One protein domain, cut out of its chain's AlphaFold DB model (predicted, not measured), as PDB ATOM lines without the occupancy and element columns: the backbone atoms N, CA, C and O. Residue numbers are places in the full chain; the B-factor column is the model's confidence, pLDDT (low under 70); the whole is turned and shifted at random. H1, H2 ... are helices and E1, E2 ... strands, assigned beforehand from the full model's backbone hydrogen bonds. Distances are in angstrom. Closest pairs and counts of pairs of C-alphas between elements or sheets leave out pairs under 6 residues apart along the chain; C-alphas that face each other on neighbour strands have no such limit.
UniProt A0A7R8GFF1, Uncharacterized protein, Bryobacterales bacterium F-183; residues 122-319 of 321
ATOM      1  N   THR A 122      39.591  44.034  21.905       88.38
ATOM      2  CA  THR A 122      40.565  44.084  22.992       88.38
ATOM      3  C   THR A 122      41.701  43.134  22.699       88.38
ATOM      4  O   THR A 122      41.457  41.962  22.430       88.38
ATOM      5  N   THR A 123      42.930  43.630  22.801       87.44
ATOM      6  CA  THR A 123      44.150  42.849  22.582       87.44
ATOM      7  C   THR A 123      44.987  42.786  23.859       87.44
ATOM      8  O   THR A 123      44.792  43.593  24.777       87.44
ATOM      9  N   LEU A 124      45.920  41.829  23.954       74.50
ATOM     10  CA  LEU A 124      46.890  41.802  25.061       74.50
ATOM     11  C   LEU A 124      47.972  42.892  24.914       74.50
ATOM     12  O   LEU A 124      48.644  43.190  25.899       74.50
ATOM     13  N   GLY A 125      48.064  43.534  23.742       67.00
ATOM     14  CA  GLY A 125      48.970  44.641  23.426       67.00
ATOM     15  C   GLY A 125      50.422  44.209  23.180       67.00
ATOM     16  O   GLY A 125      50.928  43.295  23.823       67.00
ATOM     17  N   THR A 126      51.121  44.903  22.279       50.69
ATOM     18  CA  THR A 126      52.573  44.787  22.030       50.69
ATOM     19  C   THR A 126      53.352  45.783  22.894       50.69
ATOM     20  O   THR A 126      54.115  46.618  22.420       50.69
ATOM     21  N   GLY A 127      53.142  45.743  24.206       39.12
ATOM     22  CA  GLY A 127      53.930  46.545  25.135       39.12
ATOM     23  C   GLY A 127      55.135  45.754  25.613       39.12
ATOM     24  O   GLY A 127      55.005  44.966  26.545       39.12
ATOM     25  N   ASN A 128      56.316  46.003  25.044       36.19
ATOM     26  CA  ASN A 128      57.599  45.462  25.520       36.19
ATOM     27  C   ASN A 128      57.997  45.969  26.930       36.19
ATOM     28  O   ASN A 128      59.137  45.836  27.360       36.19
ATOM     29  N   THR A 129      57.061  46.556  27.676       38.72
ATOM     30  CA  THR A 129      57.203  46.907  29.082       38.72
ATOM     31  C   THR A 129      55.881  46.589  29.784       38.72
ATOM     32  O   THR A 129      54.839  47.157  29.487       38.72
ATOM     33  N   THR A 130      55.924  45.592  30.672       42.00
ATOM     34  CA  THR A 130      55.003  45.441  31.812       42.00
ATOM     35  C   THR A 130      53.506  45.673  31.530       42.00
ATOM     36  O   THR A 130      52.921  46.665  31.947       42.00
ATOM     37  N   LEU A 131      52.870  44.628  30.982       48.34
ATOM     38  CA  LEU A 131      51.418  44.415  30.884       48.34
ATOM     39  C   LEU A 131      50.705  45.276  29.831       48.34
ATOM     40  O   LEU A 131      50.668  46.501  29.903       48.34
ATOM     41  N   GLY A 132      49.951  44.610  28.951       56.09
ATOM     42  CA  GLY A 132      48.763  45.229  28.374       56.09
ATOM     43  C   GLY A 132      47.868  45.810  29.472       56.09
ATOM     44  O   GLY A 132      47.930  45.392  30.633       56.09
ATOM     45  N   ASN A 133      47.015  46.773  29.117       72.44
ATOM     46  CA  ASN A 133      46.067  47.393  30.042       72.44
ATOM     47  C   ASN A 133      45.442  46.321  30.967       72.44
ATOM     48  O   ASN A 133      44.907  45.317  30.491       72.44
ATOM     49  N   LYS A 134      45.524  46.504  32.299       81.00
ATOM     50  CA  LYS A 134      45.009  45.537  33.294       81.00
ATOM     51  C   LYS A 134      43.569  45.119  32.992       81.00
ATOM     52  O   LYS A 134      43.172  44.001  33.323       81.00
ATOM     53  N   GLN A 135      42.792  46.015  32.389       85.06
ATOM     54  CA  GLN A 135      41.447  45.723  31.932       85.06
ATOM     55  C   GLN A 135      41.433  44.754  30.746       85.06
ATOM     56  O   GLN A 135      40.698  43.773  30.802       85.06
ATOM     57  N   SER A 136      42.284  44.945  29.737       86.38
ATOM     58  CA  SER A 136      42.438  44.006  28.620       86.38
ATOM     59  C   SER A 136      42.795  42.601  29.098       86.38
ATOM     60  O   SER A 136      42.130  41.639  28.729       86.38
ATOM     61  N   VAL A 137      43.755  42.478  30.021       88.81
ATOM     62  CA  VAL A 137      44.128  41.182  30.617       88.81
ATOM     63  C   VAL A 137      42.936  40.517  31.315       88.81
ATOM     64  O   VAL A 137      42.717  39.313  31.181       88.81
ATOM     65  N   LYS A 138      42.134  41.284  32.067       89.50
ATOM     66  CA  LYS A 138      40.924  40.760  32.721       89.50
ATOM     67  C   LYS A 138      39.883  40.296  31.704       89.50
ATOM     68  O   LYS A 138      39.282  39.246  31.915       89.50
ATOM     69  N   LEU A 139      39.667  41.062  30.639       91.12
ATOM     70  CA  LEU A 139      38.677  40.756  29.609       91.12
ATOM     71  C   LEU A 139      39.076  39.534  28.782       91.12
ATOM     72  O   LEU A 139      38.247  38.658  28.565       91.12
ATOM     73  N   ILE A 140      40.350  39.409  28.422       93.25
ATOM     74  CA  ILE A 140      40.851  38.249  27.679       93.25
ATOM     75  C   ILE A 140      40.835  36.995  28.557       93.25
ATOM     76  O   ILE A 140      40.384  35.939  28.122       93.25
ATOM     77  N   ALA A 141      41.200  37.111  29.838       93.81
ATOM     78  CA  ALA A 141      41.011  36.014  30.784       93.81
ATOM     79  C   ALA A 141      39.527  35.647  30.976       93.81
ATOM     80  O   ALA A 141      39.211  34.476  31.188       93.81
ATOM     81  N   LYS A 142      38.608  36.621  30.928       93.94
ATOM     82  CA  LYS A 142      37.162  36.362  30.985       93.94
ATOM     83  C   LYS A 142      36.703  35.591  29.746       93.94
ATOM     84  O   LYS A 142      36.025  34.586  29.926       93.94
ATOM     85  N   ALA A 143      37.123  36.007  28.550       95.12
ATOM     86  CA  ALA A 143      36.827  35.320  27.294       95.12
ATOM     87  C   ALA A 143      37.337  33.872  27.314       95.12
ATOM     88  O   ALA A 143      36.550  32.948  27.171       95.12
ATOM     89  N   ALA A 144      38.615  33.646  27.637       96.06
ATOM     90  CA  ALA A 144      39.200  32.301  27.704       96.06
ATOM     91  C   ALA A 144      38.479  31.365  28.695       96.06
ATOM     92  O   ALA A 144      38.269  30.176  28.444       96.06
ATOM     93  N   ASN A 145      38.049  31.894  29.841       96.25
ATOM     94  CA  ASN A 145      37.339  31.103  30.844       96.25
ATOM     95  C   ASN A 145      35.837  30.931  30.561       96.25
ATOM     96  O   ASN A 145      35.195  30.165  31.285       96.25
ATOM     97  N   ALA A 146      35.265  31.641  29.584       95.25
ATOM     98  CA  ALA A 146      33.864  31.489  29.202       95.25
ATOM     99  C   ALA A 146      33.651  30.159  28.457       95.25
ATOM    100  O   ALA A 146      34.589  29.684  27.812       95.25
ATOM    101  N   PRO A 147      32.453  29.545  28.509       94.06
ATOM    102  CA  PRO A 147      32.139  28.368  27.697       94.06
ATOM    103  C   PRO A 147      32.384  28.629  26.204       94.06
ATOM    104  O   PRO A 147      31.882  29.608  25.654       94.06
ATOM    105  N   GLY A 148      33.169  27.770  25.553       94.88
ATOM    106  CA  GLY A 148      33.586  27.950  24.159       94.88
ATOM    107  C   GLY A 148      34.776  28.894  23.957       94.88
ATOM    108  O   GLY A 148      35.317  28.936  22.871       94.88
ATOM    109  N   GLY A 149      35.238  29.631  24.971       95.81
ATOM    110  CA  GLY A 149      36.292  30.636  24.788       95.81
ATOM    111  C   GLY A 149      37.648  30.093  24.323       95.81
ATOM    112  O   GLY A 149      38.216  30.596  23.361       95.81
ATOM    113  N   LEU A 150      38.199  29.083  25.005       97.44
ATOM    114  CA  LEU A 150      39.459  28.460  24.564       97.44
ATOM    115  C   LEU A 150      39.262  27.547  23.354       97.44
ATOM    116  O   LEU A 150      40.209  27.342  22.606       97.44
ATOM    117  N   GLU A 151      38.054  27.020  23.167       97.94
ATOM    118  CA  GLU A 151      37.674  26.297  21.962       97.94
ATOM    119  C   GLU A 151      37.750  27.233  20.746       97.94
ATOM    120  O   GLU A 151      38.504  26.932  19.830       97.94
ATOM    121  N   ASP A 152      37.106  28.408  20.787       96.12
ATOM    122  CA  ASP A 152      37.165  29.428  19.729       96.12
ATOM    123  C   ASP A 152      38.620  29.820  19.411       96.12
ATOM    124  O   ASP A 152      39.017  29.898  18.249       96.12
ATOM    125  N   LEU A 153      39.451  30.048  20.440       96.38
ATOM    126  CA  LEU A 153      40.865  30.371  20.229       96.38
ATOM    127  C   LEU A 153      41.626  29.202  19.584       96.38
ATOM    128  O   LEU A 153      42.449  29.433  18.704       96.38
ATOM    129  N   GLY A 154      41.352  27.963  19.995       97.31
ATOM    130  CA  GLY A 154      41.921  26.772  19.367       97.31
ATOM    131  C   GLY A 154      41.504  26.641  17.901       97.31
ATOM    132  O   GLY A 154      42.341  26.346  17.054       97.31
ATOM    133  N   GLU A 155      40.243  26.921  17.570       98.00
ATOM    134  CA  GLU A 155      39.763  26.914  16.184       98.00
ATOM    135  C   GLU A 155      40.491  27.971  15.339       98.00
ATOM    136  O   GLU A 155      40.961  27.673  14.240       98.00
ATOM    137  N   ILE A 156      40.654  29.188  15.872       96.56
ATOM    138  CA  ILE A 156      41.407  30.277  15.229       96.56
ATOM    139  C   ILE A 156      42.863  29.865  14.981       96.56
ATOM    140  O   ILE A 156      43.395  30.074  13.893       96.56
ATOM    141  N   VAL A 157      43.502  29.227  15.962       95.00
ATOM    142  CA  VAL A 157      44.878  28.734  15.827       95.00
ATOM    143  C   VAL A 157      44.977  27.599  14.805       95.00
ATOM    144  O   VAL A 157      45.981  27.498  14.103       95.00
ATOM    145  N   ALA A 158      43.932  26.786  14.628       95.69
ATOM    146  CA  ALA A 158      43.892  25.812  13.540       95.69
ATOM    147  C   ALA A 158      43.867  26.484  12.158       95.69
ATOM    148  O   ALA A 158      44.536  26.005  11.238       95.69
ATOM    149  N   ALA A 159      43.150  27.605  12.009       94.81
ATOM    150  CA  ALA A 159      43.200  28.413  10.792       94.81
ATOM    151  C   ALA A 159      44.583  29.043  10.585       94.81
ATOM    152  O   ALA A 159      45.101  28.982   9.472       94.81
ATOM    153  N   ASP A 160      45.219  29.561  11.640       92.25
ATOM    154  CA  ASP A 160      46.586  30.083  11.552       92.25
ATOM    155  C   ASP A 160      47.565  29.013  11.058       92.25
ATOM    156  O   ASP A 160      48.321  29.236  10.117       92.25
ATOM    157  N   MET A 161      47.503  27.812  11.634       90.19
ATOM    158  CA  MET A 161      48.320  26.673  11.218       90.19
ATOM    159  C   MET A 161      48.073  26.262   9.768       90.19
ATOM    160  O   MET A 161      49.023  25.911   9.066       90.19
ATOM    161  N   TRP A 162      46.812  26.281   9.325       90.81
ATOM    162  CA  TRP A 162      46.441  25.988   7.942       90.81
ATOM    163  C   TRP A 162      46.990  27.032   6.968       90.81
ATOM    164  O   TRP A 162      47.518  26.680   5.910       90.81
ATOM    165  N   ASN A 163      46.892  28.305   7.347       88.56
ATOM    166  CA  ASN A 163      47.337  29.455   6.566       88.56
ATOM    167  C   ASN A 163      48.839  29.731   6.699       88.56
ATOM    168  O   ASN A 163      49.336  30.646   6.055       88.56
ATOM    169  N   SER A 164      49.557  28.971   7.531       84.31
ATOM    170  CA  SER A 164      50.938  29.271   7.928       84.31
ATOM    171  C   SER A 164      51.115  30.681   8.514       84.31
ATOM    172  O   SER A 164      52.191  31.261   8.415       84.31
ATOM    173  N   ASN A 165      50.079  31.223   9.156       86.75
ATOM    174  CA  ASN A 165      50.141  32.488   9.875       86.75
ATOM    175  C   ASN A 165      50.893  32.297  11.195       86.75
ATOM    176  O   ASN A 165      50.411  31.604  12.092       86.75
ATOM    177  N   GLN A 166      52.069  32.908  11.317       83.75
ATOM    178  CA  GLN A 166      52.917  32.768  12.501       83.75
ATOM    179  C   GLN A 166      52.945  34.001  13.388       83.75
ATOM    180  O   GLN A 166      53.626  33.998  14.416       83.75
ATOM    181  N   ASP A 167      52.211  35.046  13.016       84.25
ATOM    182  CA  ASP A 167      52.270  36.315  13.723       84.25
ATOM    183  C   ASP A 167      51.748  36.124  15.158       84.25
ATOM    184  O   ASP A 167      52.422  36.454  16.133       84.25
ATOM    185  N   ARG A 168      50.609  35.435  15.319       87.06
ATOM    186  CA  ARG A 168      50.013  35.136  16.632       87.06
ATOM    187  C   ARG A 168      50.787  34.064  17.409       87.06
ATOM    188  O   ARG A 168      51.195  34.314  18.546       87.06
ATOM    189  N   PHE A 169      50.975  32.891  16.807       85.00
ATOM    190  CA  PHE A 169      51.733  31.772  17.368       85.00
ATOM    191  C   PHE A 169      52.724  31.246  16.328       85.00
ATOM    192  O   PHE A 169      52.331  30.904  15.218       85.00
ATOM    193  N   SER A 170      53.996  31.109  16.692       81.56
ATOM    194  CA  SER A 170      55.020  30.540  15.819       81.56
ATOM    195  C   SER A 170      55.230  29.061  16.115       81.56
ATOM    196  O   SER A 170      55.742  28.677  17.166       81.56
ATOM    197  N   PHE A 171      54.868  28.227  15.143       74.69
ATOM    198  CA  PHE A 171      55.029  26.770  15.206       74.69
ATOM    199  C   PHE A 171      56.407  26.299  14.718       74.69
ATOM    200  O   PHE A 171      56.735  25.129  14.875       74.69
ATOM    201  N   LEU A 172      57.231  27.217  14.191       65.75
ATOM    202  CA  LEU A 172      58.617  26.941  13.786       65.75
ATOM    203  C   LEU A 172      59.589  26.840  14.969       65.75
ATOM    204  O   LEU A 172      60.726  26.397  14.823       65.75
ATOM    205  N   LYS A 173      59.175  27.299  16.155       55.69
ATOM    206  CA  LYS A 173      60.049  27.475  17.324       55.69
ATOM    207  C   LYS A 173      60.190  26.249  18.213       55.69
ATOM    208  O   LYS A 173      60.683  26.387  19.330       55.69
ATOM    209  N   ILE A 174      59.874  25.049  17.721       52.12
ATOM    210  CA  ILE A 174      60.149  23.818  18.479       52.12
ATOM    211  C   ILE A 174      61.654  23.727  18.844       52.12
ATOM    212  O   ILE A 174      61.993  23.088  19.838       52.12
ATOM    213  N   THR A 175      62.556  24.459  18.155       41.47
ATOM    214  CA  THR A 175      64.005  24.459  18.458       41.47
ATOM    215  C   THR A 175      64.798  25.795  18.388       41.47
ATOM    216  O   THR A 175      66.006  25.749  18.619       41.47
ATOM    217  N   ALA A 176      64.229  26.997  18.147       43.16
ATOM    218  CA  ALA A 176      65.038  28.204  17.810       43.16
ATOM    219  C   ALA A 176      64.682  29.546  18.536       43.16
ATOM    220  O   ALA A 176      63.555  29.734  19.003       43.16
ATOM    221  N   PRO A 177      65.632  30.512  18.652       39.34
ATOM    222  CA  PRO A 177      65.588  31.651  19.577       39.34
ATOM    223  C   PRO A 177      64.776  32.834  19.026       39.34
ATOM    224  O   PRO A 177      65.304  33.731  18.383       39.34
ATOM    225  N   GLY A 178      63.478  32.871  19.314       48.38
ATOM    226  CA  GLY A 178      62.644  34.058  19.059       48.38
ATOM    227  C   GLY A 178      61.516  34.233  20.071       48.38
ATOM    228  O   GLY A 178      60.493  34.843  19.780       48.38
ATOM    229  N   SER A 179      61.656  33.629  21.239       62.56
ATOM    230  CA  SER A 179      60.708  33.747  22.337       62.56
ATOM    231  C   SER A 179      60.537  35.193  22.793       62.56
ATOM    232  O   SER A 179      61.536  35.856  23.080       62.56
ATOM    233  N   ILE A 180      59.301  35.656  22.952       66.88
ATOM    234  CA  ILE A 180      59.044  36.876  23.725       66.88
ATOM    235  C   ILE A 180      59.139  36.550  25.220       66.88
ATOM    236  O   ILE A 180      58.841  35.431  25.642       66.88
ATOM    237  N   THR A 181      59.552  37.510  26.042       68.94
ATOM    238  CA  THR A 181      59.502  37.360  27.501       68.94
ATOM    239  C   THR A 181      58.320  38.140  28.052       68.94
ATOM    240  O   THR A 181      58.254  39.356  27.907       68.94
ATOM    241  N   VAL A 182      57.399  37.452  28.729       67.62
ATOM    242  CA  VAL A 182      56.225  38.069  29.358       67.62
ATOM    243  C   VAL A 182      56.207  37.710  30.835       67.62
ATOM    244  O   VAL A 182      56.257  36.540  31.204       67.62
ATOM    245  N   ASN A 183      56.157  38.721  31.706       68.62
ATOM    246  CA  ASN A 183      56.209  38.544  33.164       68.62
ATOM    247  C   ASN A 183      57.431  37.724  33.642       68.62
ATOM    248  O   ASN A 183      57.323  36.956  34.595       68.62
ATOM    249  N   GLY A 184      58.577  37.861  32.965       67.94
ATOM    250  CA  GLY A 184      59.803  37.108  33.265       67.94
ATOM    251  C   GLY A 184      59.813  35.661  32.757       67.94
ATOM    252  O   GLY A 184      60.799  34.962  32.962       67.94
ATOM    253  N   TYR A 185      58.755  35.211  32.077       70.12
ATOM    254  CA  TYR A 185      58.683  33.888  31.461       70.12
ATOM    255  C   TYR A 185      58.984  33.979  29.970       70.12
ATOM    256  O   TYR A 185      58.452  34.842  29.274       70.12
ATOM    257  N   LYS A 186      59.823  33.072  29.477       77.38
ATOM    258  CA  LYS A 186      60.107  32.901  28.054       77.38
ATOM    259  C   LYS A 186      58.939  32.156  27.397       77.38
ATOM    260  O   LYS A 186      58.653  31.036  27.806       77.38
ATOM    261  N   MET A 187      58.253  32.794  26.448       78.81
ATOM    262  CA  MET A 187      57.138  32.191  25.706       78.81
ATOM    263  C   MET A 187      57.691  31.345  24.564       78.81
ATOM    264  O   MET A 187      58.620  31.779  23.878       78.81
ATOM    265  N   ASN A 188      57.137  30.156  24.356       74.25
ATOM    266  CA  ASN A 188      57.667  29.208  23.378       74.25
ATOM    267  C   ASN A 188      57.006  29.355  21.999       74.25
ATOM    268  O   ASN A 188      57.701  29.325  20.986       74.25
ATOM    269  N   PHE A 189      55.691  29.571  21.966       81.44
ATOM    270  CA  PHE A 189      54.873  29.636  20.752       81.44
ATOM    271  C   PHE A 189      54.251  31.008  20.556       81.44
ATOM    272  O   PHE A 189      54.232  31.505  19.438       81.44
ATOM    273  N   LEU A 190      53.736  31.632  21.615       84.62
ATOM    274  CA  LEU A 190      53.070  32.927  21.510       84.62
ATOM    275  C   LEU A 190      54.081  34.011  21.116       84.62
ATOM    276  O   LEU A 190      55.048  34.249  21.840       84.62
ATOM    277  N   THR A 191      53.863  34.668  19.978       82.69
ATOM    278  CA  THR A 191      54.825  35.608  19.374       82.69
ATOM    279  C   THR A 191      54.335  37.041  19.327       82.69
ATOM    280  O   THR A 191      55.136  37.950  19.542       82.69
ATOM    281  N   ASN A 192      53.034  37.255  19.130       83.50
ATOM    282  CA  ASN A 192      52.441  38.588  19.082       83.50
ATOM    283  C   ASN A 192      51.162  38.657  19.927       83.50
ATOM    284  O   ASN A 192      50.081  38.216  19.539       83.50
ATOM    285  N   LEU A 193      51.287  39.270  21.105       82.06
ATOM    286  CA  LEU A 193      50.174  39.523  22.025       82.06
ATOM    287  C   LEU A 193      49.121  40.485  21.447       82.06
ATOM    288  O   LEU A 193      47.950  40.417  21.831       82.06
ATOM    289  N   GLY A 194      49.519  41.368  20.528       84.00
ATOM    290  CA  GLY A 194      48.613  42.274  19.823       84.00
ATOM    291  C   GLY A 194      47.591  41.528  18.969       84.00
ATOM    292  O   GLY A 194      46.448  41.967  18.880       84.00
ATOM    293  N   ASN A 195      47.950  40.350  18.459       87.62
ATOM    294  CA  ASN A 195      47.084  39.573  17.575       87.62
ATOM    295  C   ASN A 195      46.195  38.573  18.321       87.62
ATOM    296  O   ASN A 195      45.407  37.860  17.698       87.62
ATOM    297  N   ILE A 196      46.274  38.522  19.654       89.44
ATOM    298  CA  ILE A 196      45.304  37.817  20.495       89.44
ATOM    299  C   ILE A 196      44.145  38.769  20.768       89.44
ATOM    300  O   ILE A 196      44.206  39.601  21.675       89.44
ATOM    301  N   MET A 197      43.098  38.649  19.957       91.12
ATOM    302  CA  MET A 197      42.010  39.617  19.906       91.12
ATOM    303  C   MET A 197      40.710  39.032  20.453       91.12
ATOM    304  O   MET A 197      40.329  37.906  20.137       91.12
ATOM    305  N   VAL A 198      40.010  39.820  21.264       91.94
ATOM    306  CA  VAL A 198      38.671  39.513  21.775       91.94
ATOM    307  C   VAL A 198      37.707  40.590  21.313       91.94
ATOM    308  O   VAL A 198      37.908  41.773  21.599       91.94
ATOM    309  N   ARG A 199      36.636  40.175  20.640       91.12
ATOM    310  CA  ARG A 199      35.507  41.044  20.312       91.12
ATOM    311  C   ARG A 199      34.647  41.253  21.549       91.12
ATOM    312  O   ARG A 199      34.346  40.304  22.271       91.12
ATOM    313  N   GLN A 200      34.220  42.492  21.765       87.75
ATOM    314  CA  GLN A 200      33.260  42.855  22.800       87.75
ATOM    315  C   GLN A 200      31.882  43.091  22.175       87.75
ATOM    316  O   GLN A 200      31.706  44.063  21.442       87.75
ATOM    317  N   LEU A 201      30.902  42.244  22.496       82.94
ATOM    318  CA  LEU A 201      29.506  42.454  22.113       82.94
ATOM    319  C   LEU A 201      28.621  42.430  23.363       82.94
ATOM    320  O   LEU A 201      28.262  41.367  23.861       82.94
ATOM    321  N   ALA A 202      28.281  43.609  23.886       82.12
ATOM    322  CA  ALA A 202      27.569  43.768  25.157       82.12
ATOM    323  C   ALA A 202      28.233  42.974  26.306       82.12
ATOM    324  O   ALA A 202      29.247  43.411  26.850       82.12
ATOM    325  N   ASN A 203      27.683  41.809  26.661       80.75
ATOM    326  CA  ASN A 203      28.197  40.924  27.712       80.75
ATOM    327  C   ASN A 203      28.894  39.660  27.184       80.75
ATOM    328  O   ASN A 203      29.367  38.857  27.994       80.75
ATOM    329  N   ASP A 204      28.976  39.502  25.865       84.62
ATOM    330  CA  ASP A 204      29.645  38.397  25.193       84.62
ATOM    331  C   ASP A 204      31.062  38.792  24.749       84.62
ATOM    332  O   ASP A 204      31.289  39.845  24.147       84.62
ATOM    333  N   TYR A 205      32.024  37.937  25.091       89.88
ATOM    334  CA  TYR A 205      33.447  38.134  24.837       89.88
ATOM    335  C   TYR A 205      33.989  36.871  24.187       89.88
ATOM    336  O   TYR A 205      34.189  35.860  24.865       89.88
ATOM    337  N   ARG A 206      34.228  36.940  22.881       92.06
ATOM    338  CA  ARG A 206      34.711  35.813  22.075       92.06
ATOM    339  C   ARG A 206      36.026  36.188  21.422       92.06
ATOM    340  O   ARG A 206      36.237  37.359  21.087       92.06
ATOM    341  N   PHE A 207      36.912  35.211  21.269       94.00
ATOM    342  CA  PHE A 207      38.099  35.421  20.451       94.00
ATOM    343  C   PHE A 207      37.683  35.618  18.997       94.00
ATOM    344  O   PHE A 207      36.677  35.066  18.557       94.00
ATOM    345  N   VAL A 208      38.439  36.440  18.278       92.69
ATOM    346  CA  VAL A 208      38.227  36.674  16.850       92.69
ATOM    347  C   VAL A 208      39.535  36.525  16.096       92.69
ATOM    348  O   VAL A 208      40.582  37.008  16.532       92.69
ATOM    349  N   GLY A 209      39.458  35.837  14.963       91.12
ATOM    350  CA  GLY A 209      40.576  35.621  14.062       91.12
ATOM    351  C   GLY A 209      40.685  36.754  13.051       91.12
ATOM    352  O   GLY A 209      40.283  36.606  11.903       91.12
ATOM    353  N   LEU A 210      41.211  37.896  13.487       86.56
ATOM    354  CA  LEU A 210      41.683  38.933  12.569       86.56
ATOM    355  C   LEU A 210      43.114  38.616  12.126       86.56
ATOM    356  O   LEU A 210      43.785  37.795  12.754       86.56
ATOM    357  N   ASP A 211      43.560  39.248  11.042       82.44
ATOM    358  CA  ASP A 211      44.907  39.078  10.486       82.44
ATOM    359  C   ASP A 211      45.209  37.619  10.129       82.44
ATOM    360  O   ASP A 211      46.063  36.971  10.722       82.44
ATOM    361  N   ALA A 212      44.460  37.085   9.159       87.25
ATOM    362  CA  ALA A 212      44.493  35.672   8.770       87.25
ATOM    363  C   ALA A 212      45.826  35.189   8.160       87.25
ATOM    364  O   ALA A 212      45.950  34.003   7.851       87.25
ATOM    365  N   LEU A 213      46.777  36.099   7.939       83.88
ATOM    366  CA  LEU A 213      48.001  35.877   7.183       83.88
ATOM    367  C   LEU A 213      49.144  36.671   7.831       83.88
ATOM    368  O   LEU A 213      48.955  37.822   8.222       83.88
ATOM    369  N   ASP A 214      50.320  36.053   7.912       79.75
ATOM    370  CA  ASP A 214      51.561  36.703   8.331       79.75
ATOM    371  C   ASP A 214      52.302  37.235   7.086       79.75
ATOM    372  O   ASP A 214      52.762  36.440   6.263       79.75
ATOM    373  N   PRO A 215      52.440  38.560   6.898       68.62
ATOM    374  CA  PRO A 215      53.092  39.114   5.709       68.62
ATOM    375  C   PRO A 215      54.589  38.768   5.630       68.62
ATOM    376  O   PRO A 215      55.208  38.950   4.583       68.62
ATOM    377  N   THR A 216      55.185  38.282   6.723       69.50
ATOM    378  CA  THR A 216      56.611  37.956   6.821       69.50
ATOM    379  C   THR A 216      56.917  36.473   6.666       69.50
ATOM    380  O   THR A 216      58.069  36.126   6.401       69.50
ATOM    381  N   SER A 217      55.915  35.592   6.768       63.47
ATOM    382  CA  SER A 217      56.136  34.142   6.706       63.47
ATOM    383  C   SER A 217      56.561  33.648   5.318       63.47
ATOM    384  O   SER A 217      56.956  32.491   5.190       63.47
ATOM    385  N   GLY A 218      56.533  34.520   4.300       55.94
ATOM    386  CA  GLY A 218      56.804  34.192   2.903       55.94
ATOM    387  C   GLY A 218      55.734  33.270   2.319       55.94
ATOM    388  O   GLY A 218      55.058  32.531   3.039       55.94
ATOM    389  N   ASP A 219      55.582  33.283   0.997       52.72
ATOM    390  CA  ASP A 219      54.910  32.189   0.298       52.72
ATOM    391  C   ASP A 219      55.810  30.965   0.419       52.72
ATOM    392  O   ASP A 219      56.657  30.691  -0.432       52.72
ATOM    393  N   LEU A 220      55.708  30.263   1.546       55.78
ATOM    394  CA  LEU A 220      56.361  28.981   1.679       55.78
ATOM    395  C   LEU A 220      55.762  28.099   0.576       55.78
ATOM    396  O   LEU A 220      54.558  27.841   0.545       55.78
ATOM    397  N   ASP A 221      56.598  27.700  -0.376       51.25
ATOM    398  CA  ASP A 221      56.194  26.852  -1.488       51.25
ATOM    399  C   ASP A 221      55.692  25.506  -0.933       51.25
ATOM    400  O   ASP A 221      56.451  24.696  -0.388       51.25
ATOM    401  N   PHE A 222      54.375  25.307  -1.012       55.53
ATOM    402  CA  PHE A 222      53.656  24.205  -0.373       55.53
ATOM    403  C   PHE A 222      53.998  22.831  -0.968       55.53
ATOM    404  O   PHE A 222      53.600  21.813  -0.400       55.53
ATOM    405  N   GLU A 223      54.695  22.768  -2.107       51.53
ATOM    406  CA  GLU A 223      54.874  21.523  -2.857       51.53
ATOM    407  C   GLU A 223      56.049  20.650  -2.387       51.53
ATOM    408  O   GLU A 223      56.055  19.452  -2.672       51.53
ATOM    409  N   THR A 224      57.033  21.191  -1.656       49.00
ATOM    410  CA  THR A 224      58.364  20.546  -1.581       49.00
ATOM    411  C   THR A 224      58.852  20.099  -0.198       49.00
ATOM    412  O   THR A 224      59.906  19.468  -0.128       49.00
ATOM    413  N   GLN A 225      58.147  20.363   0.912       54.25
ATOM    414  CA  GLN A 225      58.761  20.215   2.248       54.25
ATOM    415  C   GLN A 225      57.989  19.330   3.244       54.25
ATOM    416  O   GLN A 225      56.767  19.411   3.393       54.25
ATOM    417  N   ASN A 226      58.741  18.467   3.945       52.78
ATOM    418  CA  ASN A 226      58.228  17.399   4.812       52.78
ATOM    419  C   ASN A 226      58.271  17.676   6.325       52.78
ATOM    420  O   ASN A 226      57.772  16.858   7.100       52.78
ATOM    421  N   ASP A 227      58.791  18.822   6.749       59.12
ATOM    422  CA  ASP A 227      59.066  19.075   8.166       59.12
ATOM    423  C   ASP A 227      57.824  19.631   8.879       59.12
ATOM    424  O   ASP A 227      57.297  20.672   8.489       59.12
ATOM    425  N   ILE A 228      57.343  18.958   9.934       54.09
ATOM    426  CA  ILE A 228      56.248  19.480  10.779       54.09
ATOM    427  C   ILE A 228      56.623  20.832  11.399       54.09
ATOM    428  O   ILE A 228      55.792  21.735  11.444       54.09
ATOM    429  N   ASP A 229      57.903  20.997  11.736       55.06
ATOM    430  CA  ASP A 229      58.495  22.229  12.257       55.06
ATOM    431  C   ASP A 229      58.447  23.379  11.254       55.06
ATOM    432  O   ASP A 229      58.786  24.493  11.614       55.06
ATOM    433  N   LYS A 230      58.065  23.138   9.996       62.94
ATOM    434  CA  LYS A 230      57.871  24.182   8.984       62.94
ATOM    435  C   LYS A 230      56.404  24.472   8.691       62.94
ATOM    436  O   LYS A 230      56.085  25.507   8.114       62.94
ATOM    437  N   TRP A 231      55.512  23.572   9.104       71.31
ATOM    438  CA  TRP A 231      54.143  23.513   8.607       71.31
ATOM    439  C   TRP A 231      53.164  23.103   9.698       71.31
ATOM    440  O   TRP A 231      52.831  21.923   9.841       71.31
ATOM    441  N   GLY A 232      52.641  24.100  10.420       79.62
ATOM    442  CA  GLY A 232      51.702  23.897  11.525       79.62
ATOM    443  C   GLY A 232      50.544  22.959  11.170       79.62
ATOM    444  O   GLY A 232      50.236  22.062  11.942       79.62
ATOM    445  N   PHE A 233      49.963  23.056   9.966       85.81
ATOM    446  CA  PHE A 233      48.834  22.206   9.552       85.81
ATOM    447  C   PHE A 233      49.111  20.692   9.596       85.81
ATOM    448  O   PHE A 233      48.175  19.899   9.707       85.81
ATOM    449  N   ARG A 234      50.377  20.252   9.518       85.56
ATOM    450  CA  ARG A 234      50.731  18.821   9.558       85.56
ATOM    451  C   ARG A 234      50.368  18.167  10.890       85.56
ATOM    452  O   ARG A 234      50.280  16.938  10.953       85.56
ATOM    453  N   ILE A 235      50.099  18.937  11.941       86.88
ATOM    454  CA  ILE A 235      49.599  18.390  13.209       86.88
ATOM    455  C   ILE A 235      48.272  17.639  13.023       86.88
ATOM    456  O   ILE A 235      47.972  16.730  13.790       86.88
ATOM    457  N   PHE A 236      47.513  17.973  11.971       91.25
ATOM    458  CA  PHE A 236      46.220  17.369  11.663       91.25
ATOM    459  C   PHE A 236      46.325  16.059  10.872       91.25
ATOM    460  O   PHE A 236      45.300  15.455  10.561       91.25
ATOM    461  N   THR A 237      47.533  15.582  10.551       90.38
ATOM    462  CA  THR A 237      47.678  14.235   9.981       90.38
ATOM    463  C   THR A 237      47.266  13.168  11.005       90.38
ATOM    464  O   THR A 237      47.546  13.320  12.200       90.38
ATOM    465  N   PRO A 238      46.669  12.036  10.585       91.81
ATOM    466  CA  PRO A 238      46.238  11.006  11.532       91.81
ATOM    467  C   PRO A 238      47.360  10.430  12.400       91.81
ATOM    468  O   PRO A 238      47.116  10.070  13.550       91.81
ATOM    469  N   SER A 239      48.590  10.343  11.881       88.31
ATOM    470  CA  SER A 239      49.753   9.916  12.667       88.31
ATOM    471  C   SER A 239      50.093  10.910  13.773       88.31
ATOM    472  O   SER A 239      50.349  10.483  14.894       88.31
ATOM    473  N   ASN A 240      50.045  12.213  13.491       87.62
ATOM    474  CA  ASN A 240      50.391  13.235  14.477       87.62
ATOM    475  C   ASN A 240      49.295  13.411  15.530       87.62
ATOM    476  O   ASN A 240      49.612  13.545  16.710       87.62
ATOM    477  N   ILE A 241      48.021  13.302  15.133       90.44
ATOM    478  CA  ILE A 241      46.893  13.268  16.072       90.44
ATOM    479  C   ILE A 241      47.030  12.070  17.021       90.44
ATOM    480  O   ILE A 241      46.978  12.246  18.235       90.44
ATOM    481  N   ARG A 242      47.264  10.853  16.500       91.62
ATOM    482  CA  ARG A 242      47.479   9.657  17.342       91.62
ATOM    483  C   ARG A 242      48.743   9.747  18.196       91.62
ATOM    484  O   ARG A 242      48.788   9.150  19.264       91.62
ATOM    485  N   GLY A 243      49.752  10.472  17.721       86.88
ATOM    486  CA  GLY A 243      50.995  10.731  18.440       86.88
ATOM    487  C   GLY A 243      50.882  11.771  19.558       86.88
ATOM    488  O   GLY A 243      51.890  12.050  20.195       86.88
ATOM    489  N   GLY A 244      49.701  12.358  19.794       89.12
ATOM    490  CA  GLY A 244      49.481  13.317  20.882       89.12
ATOM    491  C   GLY A 244      49.975  14.739  20.598       89.12
ATOM    492  O   GLY A 244      49.998  15.569  21.500       89.12
ATOM    493  N   TRP A 245      50.346  15.070  19.354       88.06
ATOM    494  CA  TRP A 245      50.864  16.407  19.023       88.06
ATOM    495  C   TRP A 245      49.857  17.532  19.263       88.06
ATOM    496  O   TRP A 245      50.248  18.637  19.631       88.06
ATOM    497  N   VAL A 246      48.564  17.254  19.074       91.69
ATOM    498  CA  VAL A 246      47.491  18.218  19.353       91.69
ATOM    499  C   VAL A 246      47.472  18.593  20.833       91.69
ATOM    500  O   VAL A 246      47.386  19.777  21.155       91.69
ATOM    501  N   ASP A 247      47.603  17.604  21.717       93.19
ATOM    502  CA  ASP A 247      47.608  17.820  23.163       93.19
ATOM    503  C   ASP A 247      48.874  18.571  23.586       93.19
ATOM    504  O   ASP A 247      48.774  19.597  24.255       93.19
ATOM    505  N   THR A 248      50.046  18.159  23.090       89.62
ATOM    506  CA  THR A 248      51.324  18.848  23.333       89.62
ATOM    507  C   THR A 248      51.260  20.327  22.946       89.62
ATOM    508  O   THR A 248      51.665  21.203  23.710       89.62
ATOM    509  N   ILE A 249      50.726  20.644  21.764       88.50
ATOM    510  CA  ILE A 249      50.607  22.036  21.320       88.50
ATOM    511  C   ILE A 249      49.600  22.802  22.175       88.50
ATOM    512  O   ILE A 249      49.853  23.958  22.524       88.50
ATOM    513  N   ALA A 250      48.471  22.183  22.517       93.62
ATOM    514  CA  ALA A 250      47.468  22.809  23.364       93.62
ATOM    515  C   ALA A 250      48.033  23.144  24.750       93.62
ATOM    516  O   ALA A 250      47.832  24.259  25.230       93.62
ATOM    517  N   GLU A 251      48.789  22.231  25.361       92.31
ATOM    518  CA  GLU A 251      49.492  22.457  26.625       92.31
ATOM    519  C   GLU A 251      50.441  23.654  26.537       92.31
ATOM    520  O   GLU A 251      50.397  24.546  27.387       92.31
ATOM    521  N   LEU A 252      51.254  23.721  25.483       89.19
ATOM    522  CA  LEU A 252      52.246  24.783  25.298       89.19
ATOM    523  C   LEU A 252      51.589  26.147  25.028       89.19
ATOM    524  O   LEU A 252      51.961  27.143  25.651       89.19
ATOM    525  N   CYS A 253      50.564  26.200  24.172       91.19
ATOM    526  CA  CYS A 253      49.819  27.433  23.895       91.19
ATOM    527  C   CYS A 253      49.090  27.946  25.144       91.19
ATOM    528  O   CYS A 253      49.105  29.144  25.441       91.19
ATOM    529  N   VAL A 254      48.460  27.044  25.903       94.12
ATOM    530  CA  VAL A 254      47.755  27.386  27.144       94.12
ATOM    531  C   VAL A 254      48.735  27.812  28.234       94.12
ATOM    532  O   VAL A 254      48.430  28.749  28.976       94.12
ATOM    533  N   ALA A 255      49.917  27.197  28.317       91.62
ATOM    534  CA  ALA A 255      50.979  27.623  29.221       91.62
ATOM    535  C   ALA A 255      51.444  29.054  28.908       91.62
ATOM    536  O   ALA A 255      51.427  29.903  29.806       91.62
ATOM    537  N   ASP A 256      51.763  29.361  27.649       90.81
ATOM    538  CA  ASP A 256      52.154  30.714  27.231       90.81
ATOM    539  C   ASP A 256      51.048  31.736  27.525       90.81
ATOM    540  O   ASP A 256      51.292  32.776  28.143       90.81
ATOM    541  N   LEU A 257      49.795  31.421  27.183       91.75
ATOM    542  CA  LEU A 257      48.657  32.295  27.470       91.75
ATOM    543  C   LEU A 257      48.479  32.514  28.980       91.75
ATOM    544  O   LEU A 257      48.225  33.631  29.437       91.75
ATOM    545  N   LYS A 258      48.637  31.465  29.788       91.81
ATOM    546  CA  LYS A 258      48.570  31.539  31.251       91.81
ATOM    547  C   LYS A 258      49.660  32.451  31.812       91.81
ATOM    548  O   LYS A 258      49.362  33.259  32.697       91.81
ATOM    549  N   HIS A 259      50.879  32.379  31.284       89.31
ATOM    550  CA  HIS A 259      51.970  33.281  31.650       89.31
ATOM    551  C   HIS A 259      51.708  34.724  31.212       89.31
ATOM    552  O   HIS A 259      51.897  35.642  32.019       89.31
ATOM    553  N   ALA A 260      51.199  34.925  29.995       88.19
ATOM    554  CA  ALA A 260      50.852  36.241  29.473       88.19
ATOM    555  C   ALA A 260      49.762  36.931  30.309       88.19
ATOM    556  O   ALA A 260      49.887  38.103  30.668       88.19
ATOM    557  N   LEU A 261      48.724  36.188  30.702       90.31
ATOM    558  CA  LEU A 261      47.637  36.693  31.545       90.31
ATOM    559  C   LEU A 261      48.051  36.873  33.015       90.31
ATOM    560  O   LEU A 261      47.471  37.688  33.744       90.31
ATOM    561  N   GLY A 262      49.039  36.108  33.473       89.44
ATOM    562  CA  GLY A 262      49.555  36.176  34.830       89.44
ATOM    563  C   GLY A 262      48.571  35.694  35.904       89.44
ATOM    564  O   GLY A 262      47.536  35.059  35.656       89.44
ATOM    565  N   LYS A 263      48.913  35.998  37.158       89.81
ATOM    566  CA  LYS A 263      48.107  35.660  38.339       89.81
ATOM    567  C   LYS A 263      47.150  36.795  38.714       89.81
ATOM    568  O   LYS A 263      47.344  37.964  38.368       89.81
ATOM    569  N   LYS A 264      46.091  36.454  39.446       86.81
ATOM    570  CA  LYS A 264      45.243  37.432  40.133       86.81
ATOM    571  C   LYS A 264      46.048  38.113  41.247       86.81
ATOM    572  O   LYS A 264      46.911  37.500  41.872       86.81
ATOM    573  N   THR A 265      45.755  39.386  41.487       79.94
ATOM    574  CA  THR A 265      46.283  40.159  42.618       79.94
ATOM    575  C   THR A 265      45.416  39.894  43.851       79.94
ATOM    576  O   THR A 265      44.194  39.954  43.734       79.94
ATOM    577  N   GLY A 266      46.018  39.605  45.007       77.88
ATOM    578  CA  GLY A 266      45.302  39.337  46.263       77.88
ATOM    579  C   GLY A 266      46.028  38.329  47.162       77.88
ATOM    580  O   GLY A 266      47.118  37.871  46.815       77.88
ATOM    581  N   LEU A 267      45.406  37.984  48.297       76.06
ATOM    582  CA  LEU A 267      45.946  37.050  49.303       76.06
ATOM    583  C   LEU A 267      46.185  35.637  48.737       76.06
ATOM    584  O   LEU A 267      47.175  34.997  49.078       76.06
ATOM    585  N   LEU A 268      45.336  35.180  47.811       83.12
ATOM    586  CA  LEU A 268      45.514  33.917  47.088       83.12
ATOM    587  C   LEU A 268      45.908  34.198  45.635       83.12
ATOM    588  O   LEU A 268      45.072  34.518  44.786       83.12
ATOM    589  N   LYS A 269      47.206  34.076  45.338       84.06
ATOM    590  CA  LYS A 269      47.764  34.267  43.990       84.06
ATOM    591  C   LYS A 269      47.444  33.070  43.085       84.06
ATOM    592  O   LYS A 269      48.312  32.244  42.806       84.06
ATOM    593  N   THR A 270      46.208  32.981  42.599       90.75
ATOM    594  CA  THR A 270      45.806  31.980  41.596       90.75
ATOM    595  C   THR A 270      46.047  32.490  40.179       90.75
ATOM    596  O   THR A 270      45.986  33.694  39.920       90.75
ATOM    597  N   TRP A 271      46.262  31.586  39.224       92.31
ATOM    598  CA  TRP A 271      46.292  31.945  37.804       92.31
ATOM    599  C   TRP A 271      44.949  32.529  37.345       92.31
ATOM    600  O   TRP A 271      43.893  32.204  37.899       92.31
ATOM    601  N   ARG A 272      44.986  33.450  36.372       93.56
ATOM    602  CA  ARG A 272      43.759  34.006  35.777       93.56
ATOM    603  C   ARG A 272      43.044  32.992  34.896       93.56
ATOM    604  O   ARG A 272      41.816  32.977  34.888       93.56
ATOM    605  N   LEU A 273      43.807  32.169  34.185       94.50
ATOM    606  CA  LEU A 273      43.286  31.053  33.411       94.50
ATOM    607  C   LEU A 273      42.981  29.875  34.346       94.50
ATOM    608  O   LEU A 273      43.808  29.533  35.196       94.50
ATOM    609  N   LYS A 274      41.779  29.306  34.228       94.12
ATOM    610  CA  LYS A 274      41.355  28.127  34.996       94.12
ATOM    611  C   LYS A 274      42.055  26.862  34.477       94.12
ATOM    612  O   LYS A 274      42.533  26.833  33.348       94.12
ATOM    613  N   SER A 275      42.113  25.830  35.314       93.88
ATOM    614  CA  SER A 275      42.612  24.499  34.942       93.88
ATOM    615  C   SER A 275      41.748  23.837  33.863       93.88
ATOM    616  O   SER A 275      40.556  24.138  33.765       93.88
ATOM    617  N   GLY A 276      42.332  22.904  33.105       94.50
ATOM    618  CA  GLY A 276      41.640  22.185  32.030       94.50
ATOM    619  C   GLY A 276      41.463  23.023  30.763       94.50
ATOM    620  O   GLY A 276      40.602  22.724  29.938       94.50
ATOM    621  N   GLY A 277      42.240  24.101  30.622       96.38
ATOM    622  CA  GLY A 277      42.238  24.917  29.413       96.38
ATOM    623  C   GLY A 277      42.855  24.184  28.224       96.38
ATOM    624  O   GLY A 277      42.429  24.388  27.096       96.38
ATOM    625  N   GLU A 278      43.793  23.286  28.503       97.06
ATOM    626  CA  GLU A 278      44.543  22.465  27.557       97.06
ATOM    627  C   GLU A 278      43.588  21.582  26.738       97.06
ATOM    628  O   GLU A 278      43.498  21.723  25.522       97.06
ATOM    629  N   ALA A 279      42.752  20.778  27.404       98.06
ATOM    630  CA  ALA A 279      41.768  19.918  26.738       98.06
ATOM    631  C   ALA A 279      40.727  20.709  25.921       98.06
ATOM    632  O   ALA A 279      40.281  20.267  24.861       98.06
ATOM    633  N   ARG A 280      40.333  21.897  26.400       98.25
ATOM    634  CA  ARG A 280      39.396  22.787  25.694       98.25
ATOM    635  C   ARG A 280      40.022  23.370  24.431       98.25
ATOM    636  O   ARG A 280      39.395  23.370  23.378       98.25
ATOM    637  N   PHE A 281      41.269  23.814  24.530       97.88
ATOM    638  CA  PHE A 281      42.027  24.326  23.398       97.88
ATOM    639  C   PHE A 281      42.286  23.227  22.355       97.88
ATOM    640  O   PHE A 281      42.024  23.439  21.174       97.88
ATOM    641  N   ALA A 282      42.695  22.028  22.784       97.69
ATOM    642  CA  ALA A 282      42.870  20.854  21.922       97.69
ATOM    643  C   ALA A 282      41.579  20.488  21.171       97.69
ATOM    644  O   ALA A 282      41.586  20.251  19.960       97.69
ATOM    645  N   LYS A 283      40.438  20.508  21.875       98.38
ATOM    646  CA  LYS A 283      39.118  20.319  21.263       98.38
ATOM    647  C   LYS A 283      38.836  21.376  20.190       98.38
ATOM    648  O   LYS A 283      38.362  21.009  19.117       98.38
ATOM    649  N   GLY A 284      39.141  22.643  20.472       98.25
ATOM    650  CA  GLY A 284      39.034  23.749  19.517       98.25
ATOM    651  C   GLY A 284      39.892  23.540  18.272       98.25
ATOM    652  O   GLY A 284      39.380  23.592  17.160       98.25
ATOM    653  N   LEU A 285      41.171  23.188  18.437       97.31
ATOM    654  CA  LEU A 285      42.079  22.908  17.314       97.31
ATOM    655  C   LEU A 285      41.497  21.864  16.346       97.31
ATOM    656  O   LEU A 285      41.450  22.073  15.134       97.31
ATOM    657  N   LEU A 286      41.013  20.740  16.882       98.00
ATOM    658  CA  LEU A 286      40.421  19.670  16.076       98.00
ATOM    659  C   LEU A 286      39.083  20.071  15.448       98.00
ATOM    660  O   LEU A 286      38.788  19.669  14.319       98.00
ATOM    661  N   ALA A 287      38.255  20.831  16.170       98.25
ATOM    662  CA  ALA A 287      36.995  21.349  15.647       98.25
ATOM    663  C   ALA A 287      37.238  22.306  14.473       98.25
ATOM    664  O   ALA A 287      36.608  22.148  13.425       98.25
ATOM    665  N   GLY A 288      38.220  23.201  14.606       97.88
ATOM    666  CA  GLY A 288      38.610  24.153  13.574       97.88
ATOM    667  C   GLY A 288      39.118  23.450  12.321       97.88
ATOM    668  O   GLY A 288      38.618  23.701  11.227       97.88
ATOM    669  N   ALA A 289      40.009  22.466  12.467       97.44
ATOM    670  CA  ALA A 289      40.474  21.656  11.340       97.44
ATOM    671  C   ALA A 289      39.309  20.996  10.573       97.44
ATOM    672  O   ALA A 289      39.226  21.100   9.348       97.44
ATOM    673  N   LYS A 290      38.347  20.391  11.286       97.69
ATOM    674  CA  LYS A 290      37.143  19.797  10.673       97.69
ATOM    675  C   LYS A 290      36.229  20.834  10.019       97.69
ATOM    676  O   LYS A 290      35.528  20.529   9.056       97.69
ATOM    677  N   GLN A 291      36.147  22.041  10.565       97.81
ATOM    678  CA  GLN A 291      35.339  23.116   9.994       97.81
ATOM    679  C   GLN A 291      35.968  23.670   8.716       97.81
ATOM    680  O   GLN A 291      35.247  23.834   7.733       97.81
ATOM    681  N   ILE A 292      37.291  23.843   8.690       97.25
ATOM    682  CA  ILE A 292      38.053  24.189   7.483       97.25
ATOM    683  C   ILE A 292      37.838  23.120   6.410       97.25
ATOM    684  O   ILE A 292      37.455  23.455   5.291       97.25
ATOM    685  N   GLU A 293      37.996  21.838   6.751       97.50
ATOM    686  CA  GLU A 293      37.755  20.723   5.827       97.50
ATOM    687  C   GLU A 293      36.352  20.787   5.209       97.50
ATOM    688  O   GLU A 293      36.201  20.786   3.984       97.50
ATOM    689  N   ARG A 294      35.311  20.869   6.051       97.38
ATOM    690  CA  ARG A 294      33.917  20.943   5.590       97.38
ATOM    691  C   ARG A 294      33.679  22.156   4.702       97.38
ATOM    692  O   ARG A 294      33.000  22.037   3.685       97.38
ATOM    693  N   HIS A 295      34.237  23.308   5.067       96.56
ATOM    694  CA  HIS A 295      34.062  24.534   4.302       96.56
ATOM    695  C   HIS A 295      34.734  24.440   2.928       96.56
ATOM    696  O   HIS A 295      34.087  24.694   1.912       96.56
ATOM    697  N   LEU A 296      35.979  23.964   2.864       95.88
ATOM    698  CA  LEU A 296      36.676  23.736   1.597       95.88
ATOM    699  C   LEU A 296      35.918  22.744   0.705       95.88
ATOM    700  O   LEU A 296      35.744  23.009  -0.484       95.88
ATOM    701  N   LYS A 297      35.402  21.643   1.270       96.94
ATOM    702  CA  LYS A 297      34.579  20.669   0.532       96.94
ATOM    703  C   LYS A 297      33.267  21.269   0.030       96.94
ATOM    704  O   LYS A 297      32.824  20.915  -1.058       96.94
ATOM    705  N   SER A 298      32.668  22.202   0.772       96.50
ATOM    706  CA  SER A 298      31.449  22.898   0.336       96.50
ATOM    707  C   SER A 298      31.674  23.821  -0.867       96.50
ATOM    708  O   SER A 298      30.765  23.995  -1.673       96.50
ATOM    709  N   ILE A 299      32.883  24.370  -1.018       95.25
ATOM    710  CA  ILE A 299      33.236  25.296  -2.103       95.25
ATOM    711  C   ILE A 299      33.778  24.546  -3.324       95.25
ATOM    712  O   ILE A 299      33.400  24.842  -4.453       95.25
ATOM    713  N   TYR A 300      34.667  23.573  -3.107       96.00
ATOM    714  CA  TYR A 300      35.429  22.914  -4.177       96.00
ATOM    715  C   TYR A 300      34.999  21.466  -4.459       96.00
ATOM    716  O   TYR A 300      35.578  20.816  -5.333       96.00
ATOM    717  N   GLY A 301      34.009  20.948  -3.728       95.94
ATOM    718  CA  GLY A 301      33.558  19.558  -3.795       95.94
ATOM    719  C   GLY A 301      34.377  18.599  -2.921       95.94
ATOM    720  O   GLY A 301      35.462  18.921  -2.439       95.94
ATOM    721  N   ASN A 302      33.868  17.378  -2.731       94.25
ATOM    722  CA  ASN A 302      34.417  16.406  -1.770       94.25
ATOM    723  C   ASN A 302      35.873  15.990  -2.019       94.25
ATOM    724  O   ASN A 302      36.556  15.627  -1.069       94.25
ATOM    725  N   ASN A 303      36.338  16.028  -3.268       93.06
ATOM    726  CA  ASN A 303      37.707  15.673  -3.649       93.06
ATOM    727  C   ASN A 303      38.624  16.893  -3.823       93.06
ATOM    728  O   ASN A 303      39.779  16.727  -4.207       93.06
ATOM    729  N   LEU A 304      38.106  18.110  -3.600       93.94
ATOM    730  CA  LEU A 304      38.824  19.377  -3.750       93.94
ATOM    731  C   LEU A 304      39.543  19.532  -5.106       93.94
ATOM    732  O   LEU A 304      40.505  20.291  -5.214       93.94
ATOM    733  N   ARG A 305      39.092  18.841  -6.166       92.25
ATOM    734  CA  ARG A 305      39.797  18.787  -7.464       92.25
ATOM    735  C   ARG A 305      39.928  20.160  -8.130       92.25
ATOM    736  O   ARG A 305      40.859  20.381  -8.900       92.25
ATOM    737  N   HIS A 306      38.997  21.063  -7.830       92.44
ATOM    738  CA  HIS A 306      38.968  22.436  -8.335       92.44
ATOM    739  C   HIS A 306      39.570  23.459  -7.360       92.44
ATOM    740  O   HIS A 306      39.571  24.649  -7.658       92.44
ATOM    741  N   ALA A 307      40.073  23.020  -6.202       91.44
ATOM    742  CA  ALA A 307      40.750  23.906  -5.267       91.44
ATOM    743  C   ALA A 307      42.122  24.338  -5.820       91.44
ATOM    744  O   ALA A 307      42.709  23.628  -6.640       91.44
ATOM    745  N   PRO A 308      42.689  25.456  -5.344       88.88
ATOM    746  CA  PRO A 308      44.073  25.816  -5.634       88.88
ATOM    747  C   PRO A 308      45.054  24.689  -5.287       88.88
ATOM    748  O   PRO A 308      44.837  23.923  -4.345       88.88
ATOM    749  N   LYS A 309      46.161  24.591  -6.028       85.50
ATOM    750  CA  LYS A 309      47.127  23.492  -5.891       85.50
ATOM    751  C   LYS A 309      47.674  23.349  -4.465       85.50
ATOM    752  O   LYS A 309      47.716  22.236  -3.944       85.50
ATOM    753  N   SER A 310      47.986  24.462  -3.803       82.06
ATOM    754  CA  SER A 310      48.423  24.500  -2.398       82.06
ATOM    755  C   SER A 310      47.390  23.899  -1.434       82.06
ATOM    756  O   SER A 310      47.741  23.188  -0.493       82.06
ATOM    757  N   VAL A 311      46.096  24.143  -1.665       89.00
ATOM    758  CA  VAL A 311      44.995  23.562  -0.880       89.00
ATOM    759  C   VAL A 311      44.907  22.056  -1.115       89.00
ATOM    760  O   VAL A 311      44.814  21.305  -0.148       89.00
ATOM    761  N   GLN A 312      45.000  21.604  -2.370       90.00
ATOM    762  CA  GLN A 312      44.988  20.173  -2.701       90.00
ATOM    763  C   GLN A 312      46.156  19.423  -2.048       90.00
ATOM    764  O   GLN A 312      45.960  18.350  -1.479       90.00
ATOM    765  N   VAL A 313      47.367  19.987  -2.101       87.06
ATOM    766  CA  VAL A 313      48.563  19.387  -1.489       87.06
ATOM    767  C   VAL A 313      48.396  19.270   0.026       87.06
ATOM    768  O   VAL A 313      48.563  18.174   0.565       87.06
ATOM    769  N   ARG A 314      47.994  20.353   0.710       87.94
ATOM    770  CA  ARG A 314      47.729  20.325   2.159       87.94
ATOM    771  C   ARG A 314      46.670  19.286   2.514       87.94
ATOM    772  O   ARG A 314      46.924  18.443   3.368       87.94
ATOM    773  N   ALA A 315      45.532  19.299   1.818       92.19
ATOM    774  CA  ALA A 315      44.424  18.377   2.056       92.19
ATOM    775  C   ALA A 315      44.828  16.907   1.873       92.19
ATOM    776  O   ALA A 315      44.450  16.069   2.688       92.19
ATOM    777  N   LYS A 316      45.641  16.594   0.856       91.06
ATOM    778  CA  LYS A 316      46.183  15.245   0.649       91.06
ATOM    779  C   LYS A 316      47.106  14.821   1.793       91.06
ATOM    780  O   LYS A 316      47.021  13.690   2.265       91.06
ATOM    781  N   LEU A 317      47.978  15.717   2.260       87.88
ATOM    782  CA  LEU A 317      48.899  15.428   3.366       87.88
ATOM    783  C   LEU A 317      48.153  15.122   4.670       87.88
ATOM    784  O   LEU A 317      48.534  14.194   5.380       87.88
ATOM    785  N   VAL A 318      47.073  15.855   4.962       91.56
ATOM    786  CA  VAL A 318      46.221  15.611   6.142       91.56
ATOM    787  C   VAL A 318      45.111  14.581   5.905       91.56
ATOM    788  O   VAL A 318      44.316  14.333   6.805       91.56
ATOM    789  N   GLN A 319      45.098  13.933   4.735       93.56
ATOM    790  CA  GLN A 319      44.164  12.863   4.357       93.56
ATOM    791  C   GLN A 319      42.685  13.283   4.367       93.56
ATOM    792  O   GLN A 319      41.809  12.521   4.774       93.56
TER     793      GLN A 319
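What this domain is: This is residues 122 to 319 of the 321 residues of an uncharacterized protein of Bryobacterales bacterium F-183 (UniProt A0A7R8GFF1). The long helix H7 crosses H2 in the middle of an elongated body, and residues 277 to 286 of H7 pack at a steep angle on H6; the hairpin of E1 and E2 packs on H1 and on residues 149 to 156 of H2. H3 and much of the long links 175 to 196 and 209 to 231 lie beyond H2, away from H7, while the link 262 to 276 reaches to one end of the long axis. The 198 printed residues hold, in order, H1 H2 H3 E1 E2 H4 H5 H6 H7 H8, with one antiparallel sheet, E1 - E2; the class is mostly helix. The whole is compact, with a radius of gyration of the C-alphas of 17.1 A, and spans 58 by 38 by 31 A.

How they stand to each other: Start at the hairpin of E1, residues 197 to 201, and E2, residues 204 to 208, antiparallel at 147 degrees, where N 199 and O 206 are within hydrogen-bond range at 2.9 A. Residues 122 to 123 pair antiparallel with residues 197 to 198 of E1. Next find H1, residues 134 to 145, whose closest C-alpha pair with E2 is Ala 143 and Tyr 205, 5.0 A. H2, residues 149 to 163, comes nearest E2 at the C-alphas of Leu 153 and Phe 207, 5.8 A. H1 and H2 touch only at the corner, closest at the C-alphas of Ala 144 and Leu 150, 5.0 A. H7, residues 277 to 300, touches H2 at a steep tilt of 49 degrees, the same way, closest at the C-alphas of Glu 151 and Gly 284, 3.8 A. H6, residues 245 to 261, touches H7 at a steep tilt of 62 degrees, opposite ways, closest at the C-alphas of Glu 251 and Glu 278, 5.0 A. Residue 261 alone of H6 touches H1, at 5.8 A between the C-alphas of Leu 261 and Val 137. H4, residues 232 to 236, touches H2, closest at the C-alphas of Met 161 and Gly 232, 4.4 A. H3, residues 171 to 174, H5, residues 238 to 242, and H8, residues 309 to 317, are each close to H4 but not clearly touching. Every O i to N i+4 pair is within range in H1, H2, H5, H6, H7 and H8; H4 has 0 of 1, but 2 of 2 O i to N i+3 pairs, and H3 is too short for an i+4 pair.

Where its parts are: Find C-alpha 134 at (45.009, 45.537, 33.294), where H1 begins; it runs 16.5 A, and H2 runs 21.3 A. H6 measures 24.1 A. From C-alpha 277 at (42.238, 24.917, 29.413), H7 runs 34.3 A. H8 ends at C-alpha 317, (48.899, 15.428, 3.366).

The domain as a whole: The farthest C-alphas, those of Leu 267 and Arg 305, are 59.9 A apart. The printed part has no cut; the links H3 to E1, E2 to H4 and H6 to H7 are long. Look for pLDDT under 70 at residues 125 to 132, 172 to 184 and 215 to 230.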